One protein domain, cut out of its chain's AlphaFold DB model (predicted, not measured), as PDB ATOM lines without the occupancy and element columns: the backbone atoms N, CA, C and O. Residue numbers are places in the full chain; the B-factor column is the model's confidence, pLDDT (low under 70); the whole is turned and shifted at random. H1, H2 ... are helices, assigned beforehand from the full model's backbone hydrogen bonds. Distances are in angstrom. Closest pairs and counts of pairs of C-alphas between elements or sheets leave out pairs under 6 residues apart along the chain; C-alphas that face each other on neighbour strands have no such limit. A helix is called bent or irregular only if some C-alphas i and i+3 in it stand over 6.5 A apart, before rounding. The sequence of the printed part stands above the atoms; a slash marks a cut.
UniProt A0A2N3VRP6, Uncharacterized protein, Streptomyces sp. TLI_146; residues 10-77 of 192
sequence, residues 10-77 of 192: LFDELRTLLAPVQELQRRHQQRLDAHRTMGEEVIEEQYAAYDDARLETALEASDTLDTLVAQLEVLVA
ATOM      1  N   LEU A  10      -8.402  24.432 -41.119       66.62
ATOM      2  CA  LEU A  10      -8.595  23.998 -39.729       66.62
ATOM      3  C   LEU A  10      -7.337  24.239 -38.884       66.62
ATOM      4  O   LEU A  10      -7.433  24.594 -37.714       66.62
ATOM      5  N   PHE A  11      -6.156  24.088 -39.485       69.69
ATOM      6  CA  PHE A  11      -4.888  24.352 -38.809       69.69
ATOM      7  C   PHE A  11      -4.682  25.840 -38.499       69.69
ATOM      8  O   PHE A  11      -4.141  26.157 -37.441       69.69
ATOM      9  N   ASP A  12      -5.128  26.748 -39.370       68.44
ATOM     10  CA  ASP A  12      -5.034  28.193 -39.126       68.44
ATOM     11  C   ASP A  12      -6.012  28.652 -38.027       68.44
ATOM     12  O   ASP A  12      -5.659  29.465 -37.168       68.44
ATOM     13  N   GLU A  13      -7.215  28.072 -37.987       66.81
ATOM     14  CA  GLU A  13      -8.208  28.300 -36.924       66.81
ATOM     15  C   GLU A  13      -7.694  27.787 -35.567       66.81
ATOM     16  O   GLU A  13      -7.688  28.524 -34.579       66.81
ATOM     17  N   LEU A  14      -7.141  26.568 -35.524       76.75
ATOM     18  CA  LEU A  14      -6.522  26.010 -34.316       76.75
ATOM     19  C   LEU A  14      -5.313  26.830 -33.845       76.75
ATOM     20  O   LEU A  14      -5.150  27.052 -32.646       76.75
ATOM     21  N   ARG A  15      -4.480  27.331 -34.765       76.31
ATOM     22  CA  ARG A  15      -3.378  28.248 -34.423       76.31
ATOM     23  C   ARG A  15      -3.875  29.546 -33.801       76.31
ATOM     24  O   ARG A  15      -3.257  30.037 -32.859       76.31
ATOM     25  N   THR A  16      -4.992  30.076 -34.294       74.94
ATOM     26  CA  THR A  16      -5.610  31.289 -33.744       74.94
ATOM     27  C   THR A  16      -6.102  31.069 -32.310       74.94
ATOM     28  O   THR A  16      -5.980  31.971 -31.484       74.94
ATOM     29  N   LEU A  17      -6.593  29.867 -31.992       76.44
ATOM     30  CA  LEU A  17      -7.002  29.489 -30.635       76.44
ATOM     31  C   LEU A  17      -5.826  29.219 -29.691       76.44
ATOM     32  O   LEU A  17      -5.951  29.426 -28.490       76.44
ATOM     33  N   LEU A  18      -4.683  28.775 -30.213       81.69
ATOM     34  CA  LEU A  18      -3.527  28.403 -29.395       81.69
ATOM     35  C   LEU A  18      -2.787  29.617 -28.810       81.69
ATOM     36  O   LEU A  18      -2.335  29.563 -27.667       81.69
ATOM     37  N   ALA A  19      -2.672  30.713 -29.566       79.88
ATOM     38  CA  ALA A  19      -1.877  31.872 -29.148       79.88
ATOM     39  C   ALA A  19      -2.360  32.524 -27.828       79.88
ATOM     40  O   ALA A  19      -1.523  32.770 -26.957       79.88
ATOM     41  N   PRO A  20      -3.673  32.748 -27.599       76.75
ATOM     42  CA  PRO A  20      -4.168  33.266 -26.321       76.75
ATOM     43  C   PRO A  20      -3.884  32.340 -25.128       76.75
ATOM     44  O   PRO A  20      -3.623  32.821 -24.030       76.75
ATOM     45  N   VAL A  21      -3.901  31.020 -25.338       86.31
ATOM     46  CA  VAL A  21      -3.663  30.020 -24.280       86.31
ATOM     47  C   VAL A  21      -2.195  29.977 -23.881       86.31
ATOM     48  O   VAL A  21      -1.874  29.911 -22.699       86.31
ATOM     49  N   GLN A  22      -1.297  30.069 -24.861       87.25
ATOM     50  CA  GLN A  22       0.141  30.161 -24.611       87.25
ATOM     51  C   GLN A  22       0.496  31.439 -23.847       87.25
ATOM     52  O   GLN A  22       1.306  31.408 -22.923       87.25
ATOM     53  N   GLU A  23      -0.145  32.554 -24.194       86.94
ATOM     54  CA  GLU A  23       0.037  33.815 -23.480       86.94
ATOM     55  C   GLU A  23      -0.513  33.751 -22.047       86.94
ATOM     56  O   GLU A  23       0.148  34.209 -21.111       86.94
ATOM     57  N   LEU A  24      -1.679  33.125 -21.848       88.31
ATOM     58  CA  LEU A  24      -2.237  32.871 -20.520       88.31
ATOM     59  C   LEU A  24      -1.274  32.044 -19.663       88.31
ATOM     60  O   LEU A  24      -0.935  32.459 -18.554       88.31
ATOM     61  N   GLN A  25      -0.787  30.924 -20.202       90.69
ATOM     62  CA  GLN A  25       0.172  30.050 -19.533       90.69
ATOM     63  C   GLN A  25       1.439  30.817 -19.140       90.69
ATOM     64  O   GLN A  25       1.889  30.722 -17.999       90.69
ATOM     65  N   ARG A  26       1.995  31.616 -20.059       92.94
ATOM     66  CA  ARG A  26       3.186  32.435 -19.805       92.94
ATOM     67  C   ARG A  26       2.953  33.420 -18.662       92.94
ATOM     68  O   ARG A  26       3.798  33.531 -17.778       92.94
ATOM     69  N   ARG A  27       1.818  34.123 -18.657       93.44
ATOM     70  CA  ARG A  27       1.466  35.079 -17.598       93.44
ATOM     71  C   ARG A  27       1.266  34.391 -16.248       93.44
ATOM     72  O   ARG A  27       1.746  34.902 -15.240       93.44
ATOM     73  N   HIS A  28       0.575  33.252 -16.216       92.62
ATOM     74  CA  HIS A  28       0.379  32.467 -14.991       92.62
ATOM     75  C   HIS A  28       1.711  31.999 -14.420       92.62
ATOM     76  O   HIS A  28       1.965  32.197 -13.236       92.62
ATOM     77  N   GLN A  29       2.590  31.480 -15.276       90.62
ATOM     78  CA  GLN A  29       3.927  31.057 -14.879       90.62
ATOM     79  C   GLN A  29       4.727  32.222 -14.286       90.62
ATOM     80  O   GLN A  29       5.210  32.120 -13.166       90.62
ATOM     81  N   GLN A  30       4.763  33.372 -14.968       91.50
ATOM     82  CA  GLN A  30       5.439  34.574 -14.466       91.50
ATOM     83  C   GLN A  30       4.900  35.044 -13.111       91.50
ATOM     84  O   GLN A  30       5.664  35.507 -12.267       91.50
ATOM     85  N   ARG A  31       3.585  34.930 -12.897       90.12
ATOM     86  CA  ARG A  31       2.940  35.324 -11.644       90.12
ATOM     87  C   ARG A  31       3.310  34.390 -10.491       90.12
ATOM     88  O   ARG A  31       3.541  34.869  -9.391       90.12
ATOM     89  N   LEU A  32       3.399  33.086 -10.744       90.50
ATOM     90  CA  LEU A  32       3.813  32.103  -9.738       90.50
ATOM     91  C   LEU A  32       5.318  32.163  -9.456       90.50
ATOM     92  O   LEU A  32       5.726  32.038  -8.303       90.50
ATOM     93  N   ASP A  33       6.136  32.406 -10.482       90.25
ATOM     94  CA  ASP A  33       7.593  32.497 -10.355       90.25
ATOM     95  C   ASP A  33       8.037  33.699  -9.514       90.25
ATOM     96  O   ASP A  33       9.077  33.636  -8.865       90.25
ATOM     97  N   ALA A  34       7.230  34.763  -9.441       89.62
ATOM     98  CA  ALA A  34       7.488  35.907  -8.563       89.62
ATOM     99  C   ALA A  34       7.555  35.531  -7.069       89.62
ATOM    100  O   ALA A  34       8.136  36.272  -6.275       89.62
ATOM    101  N   HIS A  35       6.980  34.382  -6.701       86.19
ATOM    102  CA  HIS A  35       6.926  33.874  -5.331       86.19
ATOM    103  C   HIS A  35       7.857  32.676  -5.094       86.19
ATOM    104  O   HIS A  35       7.830  32.073  -4.019       86.19
ATOM    105  N   ARG A  36       8.665  32.307  -6.094       87.19
ATOM    106  CA  ARG A  36       9.602  31.185  -6.028       87.19
ATOM    107  C   ARG A  36      11.040  31.680  -5.970       87.19
ATOM    108  O   ARG A  36      11.402  32.716  -6.519       87.19
ATOM    109  N   THR A  37      11.875  30.908  -5.297       85.12
ATOM    110  CA  THR A  37      13.327  31.070  -5.320       85.12
ATOM    111  C   THR A  37      13.911  30.504  -6.617       85.12
ATOM    112  O   THR A  37      13.245  29.793  -7.371       85.12
ATOM    113  N   MET A  38      15.200  30.761  -6.862       74.25
ATOM    114  CA  MET A  38      15.944  30.171  -7.987       74.25
ATOM    115  C   MET A  38      15.949  28.626  -8.000       74.25
ATOM    116  O   MET A  38      16.297  28.047  -9.024       74.25
ATOM    117  N   GLY A  39      15.579  27.968  -6.893       73.38
ATOM    118  CA  GLY A  39      15.446  26.512  -6.773       73.38
ATOM    119  C   GLY A  39      14.015  25.987  -6.931       73.38
ATOM    120  O   GLY A  39      13.753  24.868  -6.514       73.38
ATOM    121  N   GLU A  40      13.091  26.794  -7.466       76.62
ATOM    122  CA  GLU A  40      11.650  26.501  -7.611       76.62
ATOM    123  C   GLU A  40      10.867  26.326  -6.295       76.62
ATOM    124  O   GLU A  40       9.646  26.163  -6.317       76.62
ATOM    125  N   GLU A  41      11.527  26.434  -5.141       83.62
ATOM    126  CA  GLU A  41      10.867  26.434  -3.837       83.62
ATOM    127  C   GLU A  41      10.140  27.759  -3.596       83.62
ATOM    128  O   GLU A  41      10.678  28.836  -3.870       83.62
ATOM    129  N   VAL A  42       8.917  27.682  -3.070       80.12
ATOM    130  CA  VAL A  42       8.132  28.858  -2.677       80.12
ATOM    131  C   VAL A  42       8.820  29.542  -1.500       80.12
ATOM    132  O   VAL A  42       9.187  28.887  -0.528       80.12
ATOM    133  N   ILE A  43       8.981  30.860  -1.587       85.75
ATOM    134  CA  ILE A  43       9.543  31.672  -0.506       85.75
ATOM    135  C   ILE A  43       8.600  31.575   0.701       85.75
ATOM    136  O   ILE A  43       7.413  31.877   0.577       85.75
ATOM    137  N   GLU A  44       9.112  31.145   1.854       84.69
ATOM    138  CA  GLU A  44       8.302  30.785   3.026       84.69
ATOM    139  C   GLU A  44       7.421  31.956   3.500       84.69
ATOM    140  O   GLU A  44       6.232  31.770   3.775       84.69
ATOM    141  N   GLU A  45       7.937  33.192   3.469       87.75
ATOM    142  CA  GLU A  45       7.165  34.392   3.824       87.75
ATOM    143  C   GLU A  45       6.079  34.761   2.800       87.75
ATOM    144  O   GLU A  45       5.189  35.559   3.093       87.75
ATOM    145  N   GLN A  46       6.141  34.199   1.591       85.69
ATOM    146  CA  GLN A  46       5.210  34.480   0.500       85.69
ATOM    147  C   GLN A  46       4.206  33.355   0.262       85.69
ATOM    148  O   GLN A  46       3.405  33.461  -0.663       85.69
ATOM    149  N   TYR A  47       4.194  32.305   1.088       89.19
ATOM    150  CA  TYR A  47       3.340  31.137   0.863       89.19
ATOM    151  C   TYR A  47       1.849  31.493   0.739       89.19
ATOM    152  O   TYR A  47       1.174  31.002  -0.160       89.19
ATOM    153  N   ALA A  48       1.341  32.392   1.588       89.56
ATOM    154  CA  ALA A  48      -0.050  32.848   1.510       89.56
ATOM    155  C   ALA A  48      -0.345  33.581   0.188       89.56
ATOM    156  O   ALA A  48      -1.315  33.267  -0.491       89.56
ATOM    157  N   ALA A  49       0.540  34.497  -0.223       86.94
ATOM    158  CA  ALA A  49       0.402  35.225  -1.486       86.94
ATOM    159  C   ALA A  49       0.544  34.304  -2.713       86.94
ATOM    160  O   ALA A  49      -0.133  34.499  -3.721       86.94
ATOM    161  N   TYR A  50       1.400  33.284  -2.620       89.81
ATOM    162  CA  TYR A  50       1.539  32.245  -3.633       89.81
ATOM    163  C   TYR A  50       0.262  31.413  -3.767       89.81
ATOM    164  O   TYR A  50      -0.157  31.141  -4.891       89.81
ATOM    165  N   ASP A  51      -0.362  31.015  -2.656       91.75
ATOM    166  CA  ASP A  51      -1.588  30.213  -2.690       91.75
ATOM    167  C   ASP A  51      -2.778  31.021  -3.234       91.75
ATOM    168  O   ASP A  51      -3.526  30.513  -4.069       91.75
ATOM    169  N   ASP A  52      -2.876  32.312  -2.895       91.56
ATOM    170  CA  ASP A  52      -3.851  33.235  -3.495       91.56
ATOM    171  C   ASP A  52      -3.631  33.379  -5.011       91.56
ATOM    172  O   ASP A  52      -4.559  33.216  -5.809       91.56
ATOM    173  N   ALA A  53      -2.386  33.619  -5.444       89.44
ATOM    174  CA  ALA A  53      -2.046  33.710  -6.863       89.44
ATOM    175  C   ALA A  53      -2.319  32.390  -7.605       89.44
ATOM    176  O   ALA A  53      -2.793  32.392  -8.745       89.44
ATOM    177  N   ARG A  54      -2.058  31.249  -6.963       92.50
ATOM    178  CA  ARG A  54      -2.364  29.918  -7.490       92.50
ATOM    179  C   ARG A  54      -3.869  29.701  -7.631       92.50
ATOM    180  O   ARG A  54      -4.298  29.158  -8.647       92.50
ATOM    181  N   LEU A  55      -4.667  30.131  -6.658       92.31
ATOM    182  CA  LEU A  55      -6.122  30.034  -6.723       92.31
ATOM    183  C   LEU A  55      -6.683  30.905  -7.853       92.31
ATOM    184  O   LEU A  55      -7.454  30.417  -8.676       92.31
ATOM    185  N   GLU A  56      -6.265  32.169  -7.940       91.38
ATOM    186  CA  GLU A  56      -6.718  33.086  -8.991       91.38
ATOM    187  C   GLU A  56      -6.352  32.592 -10.394       91.38
ATOM    188  O   GLU A  56      -7.184  32.612 -11.301       91.38
ATOM    189  N   THR A  57      -5.115  32.123 -10.581       91.00
ATOM    190  CA  THR A  57      -4.669  31.580 -11.874       91.00
ATOM    191  C   THR A  57      -5.421  30.299 -12.235       91.00
ATOM    192  O   THR A  57      -5.798  30.130 -13.392       91.00
ATOM    193  N   ALA A  58      -5.731  29.435 -11.263       89.94
ATOM    194  CA  ALA A  58      -6.549  28.246 -11.491       89.94
ATOM    195  C   ALA A  58      -7.992  28.589 -11.905       89.94
ATOM    196  O   ALA A  58      -8.517  27.974 -12.834       89.94
ATOM    197  N   LEU A  59      -8.617  29.580 -11.261       88.75
ATOM    198  CA  LEU A  59      -9.955  30.055 -11.632       88.75
ATOM    199  C   LEU A  59      -9.963  30.635 -13.051       88.75
ATOM    200  O   LEU A  59     -10.771  30.227 -13.881       88.75
ATOM    201  N   GLU A  60      -9.008  31.511 -13.367       88.00
ATOM    202  CA  GLU A  60      -8.889  32.102 -14.702       88.00
ATOM    203  C   GLU A  60      -8.598  31.046 -15.787       88.00
ATOM    204  O   GLU A  60      -9.108  31.136 -16.908       88.00
ATOM    205  N   ALA A  61      -7.801  30.021 -15.466       87.25
ATOM    206  CA  ALA A  61      -7.553  28.891 -16.357       87.25
ATOM    207  C   ALA A  61      -8.827  28.072 -16.605       87.25
ATOM    208  O   ALA A  61      -9.078  27.689 -17.748       87.25
ATOM    209  N   SER A  62      -9.641  27.847 -15.569       85.56
ATOM    210  CA  SER A  62     -10.933  27.162 -15.690       85.56
ATOM    211  C   SER A  62     -11.890  27.929 -16.608       85.56
ATOM    212  O   SER A  62     -12.380  27.363 -17.582       85.56
ATOM    213  N   ASP A  63     -12.075  29.233 -16.378       83.12
ATOM    214  CA  ASP A  63     -12.943  30.084 -17.208       83.12
ATOM    215  C   ASP A  63     -12.472  30.133 -18.673       83.12
ATOM    216  O   ASP A  63     -13.264  30.153 -19.628       83.12
ATOM    217  N   THR A  64     -11.151  30.145 -18.868       84.00
ATOM    218  CA  THR A  64     -10.559  30.102 -20.207       84.00
ATOM    219  C   THR A  64     -10.801  28.750 -20.872       84.00
ATOM    220  O   THR A  64     -11.133  28.717 -22.057       84.00
ATOM    221  N   LEU A  65     -10.672  27.641 -20.138       86.06
ATOM    222  CA  LEU A  65     -10.927  26.297 -20.654       86.06
ATOM    223  C   LEU A  65     -12.381  26.142 -21.108       86.06
ATOM    224  O   LEU A  65     -12.608  25.677 -22.223       86.06
ATOM    225  N   ASP A  66     -13.345  26.619 -20.322       79.19
ATOM    226  CA  ASP A  66     -14.763  26.614 -20.706       79.19
ATOM    227  C   ASP A  66     -14.999  27.403 -22.001       79.19
ATOM    228  O   ASP A  66     -15.711  26.964 -22.911       79.19
ATOM    229  N   THR A  67     -14.338  28.555 -22.133       78.19
ATOM    230  CA  THR A  67     -14.403  29.374 -23.349       78.19
ATOM    231  C   THR A  67     -13.796  28.652 -24.558       78.19
ATOM    232  O   THR A  67     -14.370  28.705 -25.650       78.19
ATOM    233  N   LEU A  68     -12.661  27.969 -24.388       82.19
ATOM    234  CA  LEU A  68     -12.006  27.203 -25.452       82.19
ATOM    235  C   LEU A  68     -12.844  26.008 -25.894       82.19
ATOM    236  O   LEU A  68     -12.962  25.772 -27.093       82.19
ATOM    237  N   VAL A  69     -13.434  25.275 -24.949       80.56
ATOM    238  CA  VAL A  69     -14.319  24.143 -25.249       80.56
ATOM    239  C   VAL A  69     -15.490  24.625 -26.096       80.56
ATOM    240  O   VAL A  69     -15.699  24.095 -27.185       80.56
ATOM    241  N   ALA A  70     -16.162  25.706 -25.692       76.38
ATOM    242  CA  ALA A  70     -17.255  26.282 -26.473       76.38
ATOM    243  C   ALA A  70     -16.815  26.727 -27.884       76.38
ATOM    244  O   ALA A  70     -17.557  26.578 -28.856       76.38
ATOM    245  N   GLN A  71     -15.604  27.274 -28.030       72.06
ATOM    246  CA  GLN A  71     -15.059  27.666 -29.336       72.06
ATOM    247  C   GLN A  71     -14.724  26.457 -30.218       72.06
ATOM    248  O   GLN A  71     -15.016  26.473 -31.416       72.06
ATOM    249  N   LEU A  72     -14.151  25.401 -29.638       77.25
ATOM    250  CA  LEU A  72     -13.843  24.158 -30.339       77.25
ATOM    251  C   LEU A  72     -15.116  23.431 -30.770       77.25
ATOM    252  O   LEU A  72     -15.188  23.003 -31.916       77.25
ATOM    253  N   GLU A  73     -16.135  23.362 -29.913       78.75
ATOM    254  CA  GLU A  73     -17.449  22.802 -30.249       78.75
ATOM    255  C   GLU A  73     -18.069  23.499 -31.462       78.75
ATOM    256  O   GLU A  73     -18.602  22.839 -32.350       78.75
ATOM    257  N   VAL A  74     -17.939  24.827 -31.564       70.25
ATOM    258  CA  VAL A  74     -18.402  25.586 -32.737       70.25
ATOM    259  C   VAL A  74     -17.614  25.230 -34.003       70.25
ATOM    260  O   VAL A  74     -18.196  25.227 -35.091       70.25
ATOM    261  N   LEU A  75     -16.317  24.939 -33.878       67.56
ATOM    262  CA  LEU A  75     -15.451  24.574 -35.004       67.56
ATOM    263  C   LEU A  75     -15.687  23.153 -35.509       67.56
ATOM    264  O   LEU A  75     -15.608  22.918 -36.716       67.56
ATOM    265  N   VAL A  76     -15.962  22.216 -34.601       73.12
ATOM    266  CA  VAL A  76     -16.207  20.807 -34.939       73.12
ATOM    267  C   VAL A  76     -17.686  20.482 -35.143       73.12
ATOM    268  O   VAL A  76     -17.996  19.359 -35.533       73.12
ATOM    269  N   ALA A  77     -18.589  21.437 -34.892       65.75
ATOM    270  CA  ALA A  77     -20.014  21.274 -35.146       65.75
ATOM    271  C   ALA A  77     -20.249  20.853 -36.599       65.75
ATOM    272  O   ALA A  77     -19.703  21.460 -37.517       65.75
TER     273      ALA A  77
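What this domain is: This is residues 10 to 77 of the 192 residues of an uncharacterized protein of Streptomyces sp. TLI_146 (UniProt A0A2N3VRP6). This is a long helical hairpin: H1 runs one way, a loop turns the chain back, and the longer H2 returns beside it, nearly antiparallel to it. The two helices lie side by side along the length of a rod, with the loop of residues 34 to 43 towards one end and both ends of the printed part towards the other. The printed part has 68 residues with two named helices, H1 then H2, and no named strand; the class is all helix. The whole is loose, with a radius of gyration of the C-alphas of 15.5 A, and spans 49 by 20 by 11 A.

Where its parts are: Find C-alpha 10 at (-8.595, 23.998, -39.729); from there H1, residues 10 to 33, runs 34.6 A to C-alpha 33 at (7.593, 32.497, -10.355). It has a kink of 26 degrees near residue 17; it is neither bent nor irregular, but only just: C-alphas 17 and 20 are 6.4 A apart. Next look for H2, residues 44 to 76, which runs 46.3 A to C-alpha 76 at (-16.207, 20.807, -34.939). It has a kink of 29 degrees near residue 51, and it is irregular: C-alphas 45 and 48 are 7.7 A apart.

How they stand to each other: H1 and H2 form a helical hairpin and touch; look at His 28 and Thr 57, whose C-alphas are the closest of the two helices at 6.0 A. They run opposite ways at a shallow tilt of 8 degrees, with centres 12.0 A apart. Of the O i to N i+4 pairs, 18 of 20 in H1 and 27 of 29 in H2 are within hydrogen-bond range.

The domain as a whole: The two C-alphas farthest apart are those of Glu 45 and Ala 77, at 49.3 A, while those of Leu 10 and Ala 77 are 12.6 A apart. The printed part has no cut, and the link from H1 to H2, 10 residues, is short. In the B-factor column of this model, the mean pLDDT of the printed part is 83.2; residues 10 to 13, 75 and 77 are under 70.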